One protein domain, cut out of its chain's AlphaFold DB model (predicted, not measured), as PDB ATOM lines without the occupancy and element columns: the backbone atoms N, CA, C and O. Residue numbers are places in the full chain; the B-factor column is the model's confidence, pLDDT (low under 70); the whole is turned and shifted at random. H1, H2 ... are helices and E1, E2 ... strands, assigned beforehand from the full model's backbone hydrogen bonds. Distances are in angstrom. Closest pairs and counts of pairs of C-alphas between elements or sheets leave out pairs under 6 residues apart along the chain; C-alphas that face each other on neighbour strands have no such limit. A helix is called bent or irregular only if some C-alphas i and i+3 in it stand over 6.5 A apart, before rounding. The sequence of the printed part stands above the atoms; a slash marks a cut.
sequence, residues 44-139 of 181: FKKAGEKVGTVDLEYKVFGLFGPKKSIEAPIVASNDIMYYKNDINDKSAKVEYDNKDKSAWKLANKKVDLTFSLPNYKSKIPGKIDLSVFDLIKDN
ATOM      1  N   PHE A  44     -18.292  -0.600  46.814       94.12
ATOM      2  CA  PHE A  44     -17.840  -0.254  45.466       94.12
ATOM      3  C   PHE A  44     -17.666  -1.511  44.604       94.12
ATOM      4  O   PHE A  44     -18.146  -1.563  43.475       94.12
ATOM      5  N   LYS A  45     -16.992  -2.529  45.155       94.75
ATOM      6  CA  LYS A  45     -16.764  -3.838  44.527       94.75
ATOM      7  C   LYS A  45     -16.895  -4.938  45.561       94.75
ATOM      8  O   LYS A  45     -16.410  -4.773  46.681       94.75
ATOM      9  N   LYS A  46     -17.529  -6.045  45.185       96.06
ATOM     10  CA  LYS A  46     -17.679  -7.205  46.073       96.06
ATOM     11  C   LYS A  46     -16.428  -8.078  46.074       96.06
ATOM     12  O   LYS A  46     -15.682  -8.126  45.095       96.06
ATOM     13  N   ALA A  47     -16.234  -8.823  47.155       95.38
ATOM     14  CA  ALA A  47     -15.288  -9.928  47.185       95.38
ATOM     15  C   ALA A  47     -15.549 -10.897  46.013       95.38
ATOM     16  O   ALA A  47     -16.689 -11.257  45.723       95.38
ATOM     17  N   GLY A  48     -14.483 -11.303  45.328       94.00
ATOM     18  CA  GLY A  48     -14.527 -12.154  44.138       94.00
ATOM     19  C   GLY A  48     -14.839 -11.423  42.831       94.00
ATOM     20  O   GLY A  48     -14.716 -12.022  41.767       94.00
ATOM     21  N   GLU A  49     -15.201 -10.138  42.871       95.31
ATOM     22  CA  GLU A  49     -15.485  -9.381  41.655       95.31
ATOM     23  C   GLU A  49     -14.195  -9.030  40.900       95.31
ATOM     24  O   GLU A  49     -13.180  -8.658  41.503       95.31
ATOM     25  N   LYS A  50     -14.243  -9.122  39.565       94.88
ATOM     26  CA  LYS A  50     -13.149  -8.716  38.680       94.88
ATOM     27  C   LYS A  50     -12.933  -7.209  38.768       94.88
ATOM     28  O   LYS A  50     -13.842  -6.419  38.520       94.88
ATOM     29  N   VAL A  51     -11.701  -6.826  39.078       93.75
ATOM     30  CA  VAL A  51     -11.268  -5.425  39.192       93.75
ATOM     31  C   VAL A  51     -10.295  -5.016  38.089       93.75
ATOM     32  O   VAL A  51     -10.071  -3.829  37.894       93.75
ATOM     33  N   GLY A  52      -9.755  -5.978  37.340       92.06
ATOM     34  CA  GLY A  52      -8.874  -5.717  36.204       92.06
ATOM     35  C   GLY A  52      -8.330  -6.997  35.580       92.06
ATOM     36  O   GLY A  52      -8.785  -8.102  35.896       92.06
ATOM     37  N   THR A  53      -7.352  -6.837  34.696       93.31
ATOM     38  CA  THR A  53      -6.540  -7.917  34.126       93.31
ATOM     39  C   THR A  53      -5.063  -7.544  34.190       93.31
ATOM     40  O   THR A  53      -4.709  -6.372  34.336       93.31
ATOM     41  N   VAL A  54      -4.198  -8.553  34.143       92.38
ATOM     42  CA  VAL A  54      -2.749  -8.385  34.073       92.38
ATOM     43  C   VAL A  54      -2.154  -9.402  33.112       92.38
ATOM     44  O   VAL A  54      -2.477 -10.588  33.175       92.38
ATOM     45  N   ASP A  55      -1.254  -8.933  32.255       93.38
ATOM     46  CA  ASP A  55      -0.483  -9.792  31.366       93.38
ATOM     47  C   ASP A  55       0.697 -10.408  32.117       93.38
ATOM     48  O   ASP A  55       1.553  -9.700  32.666       93.38
ATOM     49  N   LEU A  56       0.737 -11.738  32.131       94.00
ATOM     50  CA  LEU A  56       1.752 -12.535  32.804       94.00
ATOM     51  C   LEU A  56       2.500 -13.408  31.803       94.00
ATOM     52  O   LEU A  56       1.928 -13.999  30.895       94.00
ATOM     53  N   GLU A  57       3.794 -13.565  32.029       94.62
ATOM     54  CA  GLU A  57       4.665 -14.430  31.251       94.62
ATOM     55  C   GLU A  57       4.990 -15.716  32.013       94.62
ATOM     56  O   GLU A  57       5.197 -15.736  33.232       94.62
ATOM     57  N   TYR A  58       5.108 -16.819  31.282       94.88
ATOM     58  CA  TYR A  58       5.574 -18.080  31.838       94.88
ATOM     59  C   TYR A  58       6.311 -18.923  30.805       94.88
ATOM     60  O   TYR A  58       6.120 -18.784  29.601       94.88
ATOM     61  N   LYS A  59       7.173 -19.825  31.282       94.44
ATOM     62  CA  LYS A  59       7.672 -20.924  30.454       94.44
ATOM     63  C   LYS A  59       6.833 -22.164  30.705       94.44
ATOM     64  O   LYS A  59       6.434 -22.410  31.846       94.44
ATOM     65  N   VAL A  60       6.611 -22.961  29.664       93.56
ATOM     66  CA  VAL A  60       5.732 -24.142  29.738       93.56
ATOM     67  C   VAL A  60       6.147 -25.117  30.848       93.56
ATOM     68  O   VAL A  60       5.288 -25.640  31.542       93.56
ATOM     69  N   PHE A  61       7.439 -25.308  31.122       91.19
ATOM     70  CA  PHE A  61       7.898 -26.194  32.203       91.19
ATOM     71  C   PHE A  61       8.386 -25.434  33.449       91.19
ATOM     72  O   PHE A  61       9.330 -25.851  34.123       91.19
ATOM     73  N   GLY A  62       7.799 -24.270  33.743       89.06
ATOM     74  CA  GLY A  62       8.186 -23.442  34.888       89.06
ATOM     75  C   GLY A  62       9.459 -22.642  34.624       89.06
ATOM     76  O   GLY A  62       9.402 -21.460  34.287       89.06
ATOM     77  N   LEU A  63      10.618 -23.289  34.762       88.69
ATOM     78  CA  LEU A  63      11.939 -22.657  34.612       88.69
ATOM     79  C   LEU A  63      12.550 -22.836  33.208       88.69
ATOM     80  O   LEU A  63      13.448 -22.078  32.820       88.69
ATOM     81  N   PHE A  64      12.040 -23.778  32.410       89.75
ATOM     82  CA  PHE A  64      12.556 -24.112  31.077       89.75
ATOM     83  C   PHE A  64      11.439 -24.309  30.038       89.75
ATOM     84  O   PHE A  64      10.255 -24.353  30.369       89.75
ATOM     85  N   GLY A  65      11.829 -24.395  28.762       89.12
ATOM     86  CA  GLY A  65      10.909 -24.514  27.629       89.12
ATOM     87  C   GLY A  65      10.503 -23.176  26.997       89.12
ATOM     88  O   GLY A  65      11.045 -22.127  27.370       89.12
ATOM     89  N   PRO A  66       9.573 -23.211  26.024       91.00
ATOM     90  CA  PRO A  66       9.129 -22.024  25.302       91.00
ATOM     91  C   PRO A  66       8.414 -21.045  26.239       91.00
ATOM     92  O   PRO A  66       7.689 -21.459  27.149       91.00
ATOM     93  N   LYS A  67       8.642 -19.746  26.014       94.75
ATOM     94  CA  LYS A  67       7.951 -18.658  26.715       94.75
ATOM     95  C   LYS A  67       6.575 -18.417  26.091       94.75
ATOM     96  O   LYS A  67       6.442 -18.456  24.871       94.75
ATOM     97  N   LYS A  68       5.585 -18.135  26.933       93.81
ATOM     98  CA  LYS A  68       4.217 -17.755  26.575       93.81
ATOM     99  C   LYS A  68       3.747 -16.591  27.446       93.81
ATOM    100  O   LYS A  68       4.278 -16.387  28.538       93.81
ATOM    101  N   SER A  69       2.747 -15.870  26.950       93.81
ATOM    102  CA  SER A  69       2.008 -14.845  27.692       93.81
ATOM    103  C   SER A  69       0.582 -15.326  27.952       93.81
ATOM    104  O   SER A  69       0.041 -16.087  27.146       93.81
ATOM    105  N   ILE A  70      -0.007 -14.906  29.067       92.94
ATOM    106  CA  ILE A  70      -1.402 -15.147  29.435       92.94
ATOM    107  C   ILE A  70      -1.972 -13.901  30.113       92.94
ATOM    108  O   ILE A  70      -1.347 -13.339  31.013       92.94
ATOM    109  N   GLU A  71      -3.165 -13.486  29.696       94.00
ATOM    110  CA  GLU A  71      -3.917 -12.426  30.367       94.00
ATOM    111  C   GLU A  71      -4.721 -13.047  31.517       94.00
ATOM    112  O   GLU A  71      -5.586 -13.899  31.302       94.00
ATOM    113  N   ALA A  72      -4.423 -12.641  32.751       93.31
ATOM    114  CA  ALA A  72      -5.055 -13.181  33.947       93.31
ATOM    115  C   ALA A  72      -5.971 -12.141  34.614       93.31
ATOM    116  O   ALA A  72      -5.562 -10.993  34.816       93.31
ATOM    117  N   PRO A  73      -7.206 -12.508  35.002       94.38
ATOM    118  CA  PRO A  73      -8.081 -11.609  35.737       94.38
ATOM    119  C   PRO A  73      -7.586 -11.382  37.167       94.38
ATOM    120  O   PRO A  73      -7.108 -12.289  37.847       94.38
ATOM    121  N   ILE A  74      -7.748 -10.152  37.645       94.12
ATOM    122  CA  ILE A  74      -7.513  -9.776  39.037       94.12
ATOM    123  C   ILE A  74      -8.870  -9.614  39.706       94.12
ATOM    124  O   ILE A  74      -9.745  -8.925  39.174       94.12
ATOM    125  N   VAL A  75      -9.031 -10.200  40.891       95.31
ATOM    126  CA  VAL A  75     -10.262 -10.078  41.676       95.31
ATOM    127  C   VAL A  75      -9.984  -9.583  43.093       95.31
ATOM    128  O   VAL A  75      -8.928  -9.850  43.681       95.31
ATOM    129  N   ALA A  76     -10.945  -8.853  43.656       95.56
ATOM    130  CA  ALA A  76     -10.878  -8.391  45.039       95.56
ATOM    131  C   ALA A  76     -11.029  -9.575  46.009       95.56
ATOM    132  O   ALA A  76     -11.880 -10.437  45.806       95.56
ATOM    133  N   SER A  77     -10.225  -9.637  47.078       95.06
ATOM    134  CA  SER A  77     -10.396 -10.693  48.096       95.06
ATOM    135  C   SER A  77     -11.488 -10.357  49.110       95.06
ATOM    136  O   SER A  77     -12.117 -11.265  49.639       95.06
ATOM    137  N   ASN A  78     -11.709  -9.065  49.360       95.19
ATOM    138  CA  ASN A  78     -12.699  -8.534  50.292       95.19
ATOM    139  C   ASN A  78     -13.527  -7.444  49.601       95.19
ATOM    140  O   ASN A  78     -13.103  -6.902  48.577       95.19
ATOM    141  N   ASP A  79     -14.656  -7.074  50.204       96.62
ATOM    142  CA  ASP A  79     -15.453  -5.936  49.750       96.62
ATOM    143  C   ASP A  79     -14.645  -4.632  49.829       96.62
ATOM    144  O   ASP A  79     -14.057  -4.287  50.860       96.62
ATOM    145  N   ILE A  80     -14.634  -3.887  48.727       94.38
ATOM    146  CA  ILE A  80     -14.027  -2.560  48.649       94.38
ATOM    147  C   ILE A  80     -15.109  -1.552  49.006       94.38
ATOM    148  O   ILE A  80     -16.108  -1.434  48.300       94.38
ATOM    149  N   MET A  81     -14.908  -0.826  50.102       94.56
ATOM    150  CA  MET A  81     -15.904   0.085  50.663       94.56
ATOM    151  C   MET A  81     -15.465   1.541  50.524       94.56
ATOM    152  O   MET A  81     -14.324   1.887  50.833       94.56
ATOM    153  N   TYR A  82     -16.389   2.423  50.155       94.50
ATOM    154  CA  TYR A  82     -16.129   3.857  49.987       94.50
ATOM    155  C   TYR A  82     -17.357   4.706  50.331       94.50
ATOM    156  O   TYR A  82     -18.477   4.205  50.382       94.50
ATOM    157  N   TYR A  83     -17.157   5.997  50.598       92.88
ATOM    158  CA  TYR A  83     -18.276   6.931  50.738       92.88
ATOM    159  C   TYR A  83     -18.770   7.317  49.347       92.88
ATOM    160  O   TYR A  83     -18.056   8.002  48.613       92.88
ATOM    161  N   LYS A  84     -19.968   6.863  48.985       91.56
ATOM    162  CA  LYS A  84     -20.550   7.104  47.666       91.56
ATOM    163  C   LYS A  84     -20.869   8.587  47.465       91.56
ATOM    164  O   LYS A  84     -21.488   9.206  48.329       91.56
ATOM    165  N   ASN A  85     -20.422   9.145  46.345       90.88
ATOM    166  CA  ASN A  85     -20.751  10.488  45.862       90.88
ATOM    167  C   ASN A  85     -20.261  10.642  44.413       90.88
ATOM    168  O   ASN A  85     -19.398   9.886  43.971       90.88
ATOM    169  N   ASP A  86     -20.744  11.664  43.711       91.94
ATOM    170  CA  ASP A  86     -20.443  11.889  42.290       91.94
ATOM    171  C   ASP A  86     -18.946  11.969  41.962       91.94
ATOM    172  O   ASP A  86     -18.524  11.552  40.883       91.94
ATOM    173  N   ILE A  87     -18.133  12.514  42.873       91.62
ATOM    174  CA  ILE A  87     -16.687  12.647  42.674       91.62
ATOM    175  C   ILE A  87     -16.040  11.268  42.741       91.62
ATOM    176  O   ILE A  87     -15.313  10.874  41.829       91.62
ATOM    177  N   ASN A  88     -16.321  10.521  43.806       93.38
ATOM    178  CA  ASN A  88     -15.758   9.200  44.032       93.38
ATOM    179  C   ASN A  88     -16.231   8.194  42.977       93.38
ATOM    180  O   ASN A  88     -15.416   7.427  42.474       93.38
ATOM    181  N   ASP A  89     -17.500   8.236  42.575       92.19
ATOM    182  CA  ASP A  89     -18.073   7.330  41.571       92.19
ATOM    183  C   ASP A  89     -17.379   7.470  40.211       92.19
ATOM    184  O   ASP A  89     -17.161   6.481  39.514       92.19
ATOM    185  N   LYS A  90     -16.972   8.693  39.850       94.19
ATOM    186  CA  LYS A  90     -16.285   8.983  38.582       94.19
ATOM    187  C   LYS A  90     -14.780   8.718  38.613       94.19
ATOM    188  O   LYS A  90     -14.155   8.664  37.557       94.19
ATOM    189  N   SER A  91     -14.178   8.614  39.795       93.44
ATOM    190  CA  SER A  91     -12.716   8.620  39.957       93.44
ATOM    191  C   SER A  91     -12.147   7.396  40.670       93.44
ATOM    192  O   SER A  91     -10.928   7.223  40.668       93.44
ATOM    193  N   ALA A  92     -12.998   6.544  41.248       94.19
ATOM    194  CA  ALA A  92     -12.590   5.315  41.907       94.19
ATOM    195  C   ALA A  92     -11.865   4.372  40.940       94.19
ATOM    196  O   ALA A  92     -12.392   3.990  39.894       94.19
ATOM    197  N   LYS A  93     -10.651   3.970  41.319       94.44
ATOM    198  CA  LYS A  93      -9.817   3.038  40.555       94.44
ATOM    199  C   LYS A  93      -9.214   1.982  41.466       94.44
ATOM    200  O   LYS A  93      -8.882   2.259  42.618       94.44
ATOM    201  N   VAL A  94      -9.051   0.779  40.926       94.69
ATOM    202  CA  VAL A  94      -8.327  -0.323  41.563       94.69
ATOM    203  C   VAL A  94      -7.259  -0.778  40.587       94.69
ATOM    204  O   VAL A  94      -7.572  -1.181  39.473       94.69
ATOM    205  N   GLU A  95      -6.004  -0.691  41.004       92.56
ATOM    206  CA  GLU A  95      -4.854  -0.998  40.158       92.56
ATOM    207  C   GLU A  95      -3.949  -2.020  40.849       92.56
ATOM    208  O   GLU A  95      -3.800  -2.015  42.073       92.56
ATOM    209  N   TYR A  96      -3.339  -2.903  40.065       90.88
ATOM    210  CA  TYR A  96      -2.323  -3.835  40.543       90.88
ATOM    211  C   TYR A  96      -0.935  -3.329  40.149       90.88
ATOM    212  O   TYR A  96      -0.689  -3.005  38.990       90.88
ATOM    213  N   ASP A  97      -0.026  -3.277  41.119       83.38
ATOM    214  CA  ASP A  97       1.376  -2.944  40.875       83.38
ATOM    215  C   ASP A  97       2.086  -4.194  40.328       83.38
ATOM    216  O   ASP A  97       2.390  -5.131  41.073       83.38
ATOM    217  N   ASN A  98       2.278  -4.233  39.005       78.12
ATOM    218  CA  ASN A  98       2.783  -5.379  38.239       78.12
ATOM    219  C   ASN A  98       4.298  -5.610  38.445       78.12
ATOM    220  O   ASN A  98       5.093  -5.536  37.505       78.12
ATOM    221  N   LYS A  99       4.711  -5.852  39.695       81.81
ATOM    222  CA  LYS A  99       6.120  -6.073  40.067       81.81
ATOM    223  C   LYS A  99       6.642  -7.425  39.598       81.81
ATOM    224  O   LYS A  99       7.767  -7.519  39.114       81.81
ATOM    225  N   ASP A 100       5.829  -8.468  39.741       83.12
ATOM    226  CA  ASP A 100       6.145  -9.817  39.285       83.12
ATOM    227  C   ASP A 100       5.335 -10.120  38.027       83.12
ATOM    228  O   ASP A 100       4.115 -10.109  38.053       83.12
ATOM    229  N   LYS A 101       6.008 -10.466  36.929       87.00
ATOM    230  CA  LYS A 101       5.329 -10.870  35.686       87.00
ATOM    231  C   LYS A 101       5.168 -12.380  35.546       87.00
ATOM    232  O   LYS A 101       4.685 -12.851  34.530       87.00
ATOM    233  N   SER A 102       5.626 -13.173  36.517       92.69
ATOM    234  CA  SER A 102       5.660 -14.631  36.372       92.69
ATOM    235  C   SER A 102       4.321 -15.271  36.725       92.69
ATOM    236  O   SER A 102       3.946 -15.309  37.898       92.69
ATOM    237  N   ALA A 103       3.659 -15.877  35.735       93.94
ATOM    238  CA  ALA A 103       2.381 -16.557  35.950       93.94
ATOM    239  C   ALA A 103       2.501 -17.716  36.960       93.94
ATOM    240  O   ALA A 103       1.657 -17.862  37.835       93.94
ATOM    241  N   TRP A 104       3.604 -18.477  36.929       93.31
ATOM    242  CA  TRP A 104       3.873 -19.552  37.900       93.31
ATOM    243  C   TRP A 104       4.017 -19.065  39.341       93.31
ATOM    244  O   TRP A 104       3.619 -19.770  40.265       93.31
ATOM    245  N   LYS A 105       4.609 -17.882  39.547       91.31
ATOM    246  CA  LYS A 105       4.759 -17.316  40.894       91.31
ATOM    247  C   LYS A 105       3.444 -16.777  41.428       91.31
ATOM    248  O   LYS A 105       3.225 -16.837  42.632       91.31
ATOM    249  N   LEU A 106       2.621 -16.224  40.544       92.69
ATOM    250  CA  LEU A 106       1.404 -15.504  40.897       92.69
ATOM    251  C   LEU A 106       0.146 -16.373  40.891       92.69
ATOM    252  O   LEU A 106      -0.842 -16.005  41.526       92.69
ATOM    253  N   ALA A 107       0.188 -17.539  40.245       91.38
ATOM    254  CA  ALA A 107      -0.908 -18.494  40.263       91.38
ATOM    255  C   ALA A 107      -1.287 -18.868  41.707       91.38
ATOM    256  O   ALA A 107      -0.440 -19.264  42.513       91.38
ATOM    257  N   ASN A 108      -2.575 -18.743  42.034       83.38
ATOM    258  CA  ASN A 108      -3.146 -18.955  43.367       83.38
ATOM    259  C   ASN A 108      -2.527 -18.096  44.495       83.38
ATOM    260  O   ASN A 108      -2.645 -18.452  45.673       83.38
ATOM    261  N   LYS A 109      -1.861 -16.975  44.184       89.50
ATOM    262  CA  LYS A 109      -1.305 -16.069  45.201       89.50
ATOM    263  C   LYS A 109      -2.187 -14.851  45.446       89.50
ATOM    264  O   LYS A 109      -2.851 -14.322  44.555       89.50
ATOM    265  N   LYS A 110      -2.144 -14.391  46.699       92.06
ATOM    266  CA  LYS A 110      -2.674 -13.089  47.099       92.06
ATOM    267  C   LYS A 110      -1.717 -11.993  46.647       92.06
ATOM    268  O   LYS A 110      -0.502 -12.182  46.679       92.06
ATOM    269  N   VAL A 111      -2.282 -10.860  46.266       92.62
ATOM    270  CA  VAL A 111      -1.557  -9.673  45.817       92.62
ATOM    271  C   VAL A 111      -2.126  -8.427  46.484       92.62
ATOM    272  O   VAL A 111      -3.304  -8.392  46.837       92.62
ATOM    273  N   ASP A 112      -1.301  -7.396  46.639       93.44
ATOM    274  CA  ASP A 112      -1.766  -6.081  47.075       93.44
ATOM    275  C   ASP A 112      -2.295  -5.305  45.865       93.44
ATOM    276  O   ASP A 112      -1.589  -5.139  44.869       93.44
ATOM    277  N   LEU A 113      -3.516  -4.787  45.968       94.25
ATOM    278  CA  LEU A 113      -4.085  -3.843  45.010       94.25
ATOM    279  C   LEU A 113      -4.103  -2.447  45.621       94.25
ATOM    280  O   LEU A 113      -4.268  -2.280  46.830       94.25
ATOM    281  N   THR A 114      -3.981  -1.435  44.777       95.62
ATOM    282  CA  THR A 114      -4.084  -0.034  45.169       95.62
ATOM    283  C   THR A 114      -5.466   0.479  44.807       95.62
ATOM    284  O   THR A 114      -5.782   0.657  43.632       95.62
ATOM    285  N   PHE A 115      -6.286   0.741  45.821       95.69
ATOM    286  CA  PHE A 115      -7.526   1.489  45.658       95.69
ATOM    287  C   PHE A 115      -7.227   2.984  45.742       95.69
ATOM    288  O   PHE A 115      -6.592   3.431  46.700       95.69
ATOM    289  N   SER A 116      -7.679   3.741  44.745       95.50
ATOM    290  CA  SER A 116      -7.458   5.181  44.641       95.50
ATOM    291  C   SER A 116      -8.769   5.937  44.448       95.50
ATOM    292  O   SER A 116      -9.605   5.574  43.624       95.50
ATOM    293  N   LEU A 117      -8.884   7.029  45.191       94.62
ATOM    294  CA  LEU A 117      -9.811   8.144  45.024       94.62
ATOM    295  C   LEU A 117      -8.965   9.425  44.858       94.62
ATOM    296  O   LEU A 117      -7.754   9.378  45.097       94.62
ATOM    297  N   PRO A 118      -9.548  10.585  44.508       91.38
ATOM    298  CA  PRO A 118      -8.778  11.790  44.189       91.38
ATOM    299  C   PRO A 118      -7.812  12.210  45.301       91.38
ATOM    300  O   PRO A 118      -6.675  12.571  45.025       91.38
ATOM    301  N   ASN A 119      -8.244  12.074  46.558       87.38
ATOM    302  CA  ASN A 119      -7.483  12.485  47.740       87.38
ATOM    303  C   ASN A 119      -7.226  11.326  48.718       87.38
ATOM    304  O   ASN A 119      -6.969  11.554  49.899       87.38
ATOM    305  N   TYR A 120      -7.350  10.075  48.269       91.75
ATOM    306  CA  TYR A 120      -7.173   8.910  49.135       91.75
ATOM    307  C   TYR A 120      -6.597   7.732  48.360       91.75
ATOM    308  O   TYR A 120      -7.074   7.399  47.279       91.75
ATOM    309  N   LYS A 121      -5.598   7.069  48.940       94.75
ATOM    310  CA  LYS A 121      -5.062   5.809  48.431       94.75
ATOM    311  C   LYS A 121      -4.929   4.818  49.571       94.75
ATOM    312  O   LYS A 121      -4.504   5.180  50.667       94.75
ATOM    313  N   SER A 122      -5.248   3.563  49.300       94.06
ATOM    314  CA  SER A 122      -5.081   2.478  50.261       94.06
ATOM    315  C   SER A 122      -4.723   1.182  49.569       94.06
ATOM    316  O   SER A 122      -5.233   0.889  48.486       94.06
ATOM    317  N   LYS A 123      -3.907   0.371  50.238       95.25
ATOM    318  CA  LYS A 123      -3.686  -1.011  49.832       95.25
ATOM    319  C   LYS A 123      -4.830  -1.890  50.310       95.25
ATOM    320  O   LYS A 123      -5.244  -1.794  51.464       95.25
ATOM    321  N   ILE A 124      -5.310  -2.751  49.427       94.19
ATOM    322  CA  ILE A 124      -6.360  -3.728  49.703       94.19
ATOM    323  C   ILE A 124      -5.936  -5.108  49.179       94.19
ATOM    324  O   ILE A 124      -5.211  -5.191  48.187       94.19
ATOM    325  N   PRO A 125      -6.374  -6.204  49.816       94.38
ATOM    326  CA  PRO A 125      -6.019  -7.545  49.375       94.38
ATOM    327  C   PRO A 125      -6.798  -7.952  48.114       94.38
ATOM    328  O   PRO A 125      -8.026  -7.855  48.048       94.38
ATOM    329  N   GLY A 126      -6.078  -8.485  47.135       94.19
ATOM    330  CA  GLY A 126      -6.600  -9.095  45.918       94.19
ATOM    331  C   GLY A 126      -6.001 -10.475  45.675       94.19
ATOM    332  O   GLY A 126      -5.141 -10.950  46.421       94.19
ATOM    333  N   LYS A 127      -6.458 -11.132  44.615       93.56
ATOM    334  CA  LYS A 127      -5.816 -12.330  44.069       93.56
ATOM    335  C   LYS A 127      -5.822 -12.256  42.548       93.56
ATOM    336  O   LYS A 127      -6.734 -11.679  41.954       93.56
ATOM    337  N   ILE A 128      -4.814 -12.859  41.938       93.75
ATOM    338  CA  ILE A 128      -4.846 -13.151  40.508       93.75
ATOM    339  C   ILE A 128      -5.605 -14.464  40.369       93.75
ATOM    340  O   ILE A 128      -5.219 -15.478  40.955       93.75
ATOM    341  N   ASP A 129      -6.723 -14.426  39.656       93.38
ATOM    342  CA  ASP A 129      -7.608 -15.571  39.467       93.38
ATOM    343  C   ASP A 129      -7.085 -16.430  38.310       93.38
ATOM    344  O   ASP A 129      -7.633 -16.486  37.215       93.38
ATOM    345  N   LEU A 130      -5.926 -17.030  38.579       93.81
ATOM    346  CA  LEU A 130      -5.196 -17.935  37.707       93.81
ATOM    347  C   LEU A 130      -4.700 -19.097  38.556       93.81
ATOM    348  O   LEU A 130      -4.001 -18.890  39.553       93.81
ATOM    349  N   SER A 131      -5.016 -20.321  38.150       93.56
ATOM    350  CA  SER A 131      -4.512 -21.515  38.810       93.56
ATOM    351  C   SER A 131      -3.326 -22.119  38.059       93.56
ATOM    352  O   SER A 131      -3.133 -21.936  36.858       93.56
ATOM    353  N   VAL A 132      -2.531 -22.914  38.775       92.31
ATOM    354  CA  VAL A 132      -1.481 -23.738  38.159       92.31
ATOM    355  C   VAL A 132      -2.072 -24.708  37.128       92.31
ATOM    356  O   VAL A 132      -1.440 -24.995  36.113       92.31
ATOM    357  N   PHE A 133      -3.287 -25.203  37.370       92.56
ATOM    358  CA  PHE A 133      -3.943 -26.118  36.447       92.56
ATOM    359  C   PHE A 133      -4.301 -25.437  35.125       92.56
ATOM    360  O   PHE A 133      -4.156 -26.071  34.085       92.56
ATOM    361  N   ASP A 134      -4.669 -24.153  35.140       92.88
ATOM    362  CA  ASP A 134      -4.940 -23.391  33.914       92.88
ATOM    363  C   ASP A 134      -3.687 -23.310  33.033       92.88
ATOM    364  O   ASP A 134      -3.747 -23.610  31.841       92.88
ATOM    365  N   LEU A 135      -2.520 -23.042  33.639       93.00
ATOM    366  CA  LEU A 135      -1.229 -23.037  32.936       93.00
ATOM    367  C   LEU A 135      -0.894 -24.400  32.314       93.00
ATOM    368  O   LEU A 135      -0.349 -24.474  31.209       93.00
ATOM    369  N   ILE A 136      -1.207 -25.489  33.024       92.19
ATOM    370  CA  ILE A 136      -0.940 -26.851  32.555       92.19
ATOM    371  C   ILE A 136      -1.908 -27.238  31.430       92.19
ATOM    372  O   ILE A 136      -1.490 -27.780  30.403       92.19
ATOM    373  N   LYS A 137      -3.199 -26.947  31.607       91.50
ATOM    374  CA  LYS A 137      -4.278 -27.291  30.678       91.50
ATOM    375  C   LYS A 137      -4.070 -26.643  29.309       91.50
ATOM    376  O   LYS A 137      -4.202 -27.331  28.298       91.50
ATOM    377  N   ASP A 138      -3.633 -25.387  29.279       90.00
ATOM    378  CA  ASP A 138      -3.307 -24.656  28.044       90.00
ATOM    379  C   ASP A 138      -2.161 -25.284  27.231       90.00
ATOM    380  O   ASP A 138      -1.986 -25.004  26.043       90.00
ATOM    381  N   ASN A 139      -1.352 -26.140  27.860       92.00
ATOM    382  CA  ASN A 139      -0.183 -26.766  27.248       92.00
ATOM    383  C   ASN A 139      -0.241 -28.297  27.292       92.00
ATOM    384  O   ASN A 139       0.789 -28.957  27.130       92.00
TER     385      ASN A 139
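AT A GLANCE: This is residues 44 to 139 of the 181 residues of an uncharacterized protein of bioreactor metagenome (UniProt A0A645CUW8). One five-stranded sheet, curled like part of a barrel, makes a rod, with the long hairpin E1 and E2 reaching towards one end and the hairpin E5 and E6 towards the other, near the short helix H1. It is a folded sheet, bent back on itself into two leaves, E1 E2 facing E5 E4, with E6 as the hinge. The 96 printed residues hold six named strands and three named helices in the order E1 E2 E3 H1 E4 H2 E5 E6 H3, class mixed; the sheet's order is E1 E2 E6 E5 E4, antiparallel throughout. The whole is only just loose, close to compact, with a radius of gyration of the C-alphas of 15.3 A and spans of 50 by 20 by 17 A.

IN THESE COORDINATES: E1, residues 50 to 61, is 28.1 A long from C-alpha 50 at (-13.149, -8.716, 38.680), and bends by 58 degrees at residue 53. E2, residues 64 to 76, measures 31.5 A and bends by 78 degrees at residue 67. E6, residues 120 to 128, measures 23.8 A and bends by 57 degrees at residue 125; E5, residues 110 to 117, measures 22.5 A. E4 is residues 93 to 96, E3 80 to 82, H1 86 to 91, H2 103 to 106, and H3 132 to 137, ending at C-alpha 137 (-4.278, -27.291, 30.678).

HOW THE PARTS SIT: N 56 and O 70 of E1 and E2 are 2.9 A apart, within hydrogen-bond range, as are N 75 and O 127 of E2 and E6, 2.9 A, N 113 and O 124 of E5 and E6, 2.8 A, and N 114 and O 95 of E5 and E4, 2.8 A. Between the leaves, the closest C-alphas of E1 and E4, Val 51 and Val 94, are 6.3 A apart. H2 stands at the sheet's level, height 2.9 A; its closest C-alpha to E1 is Ala 103, 5.1 A from Leu 56. H1 only grazes the sheet with residues 87 to 91, and H3 with 135 to 136. E3 pairs with no named strand. In H1 and H3 every O i to N i+4 pair is within hydrogen-bond range; H2 is too short for one.

THE WHOLE: The C-alphas farthest apart, Gly 65 and Asn 85, are 50.6 A apart. The printed part has no cut, and no link is long. No printed residue is under 70 in pLDDT; the mean of the printed part is 92.6.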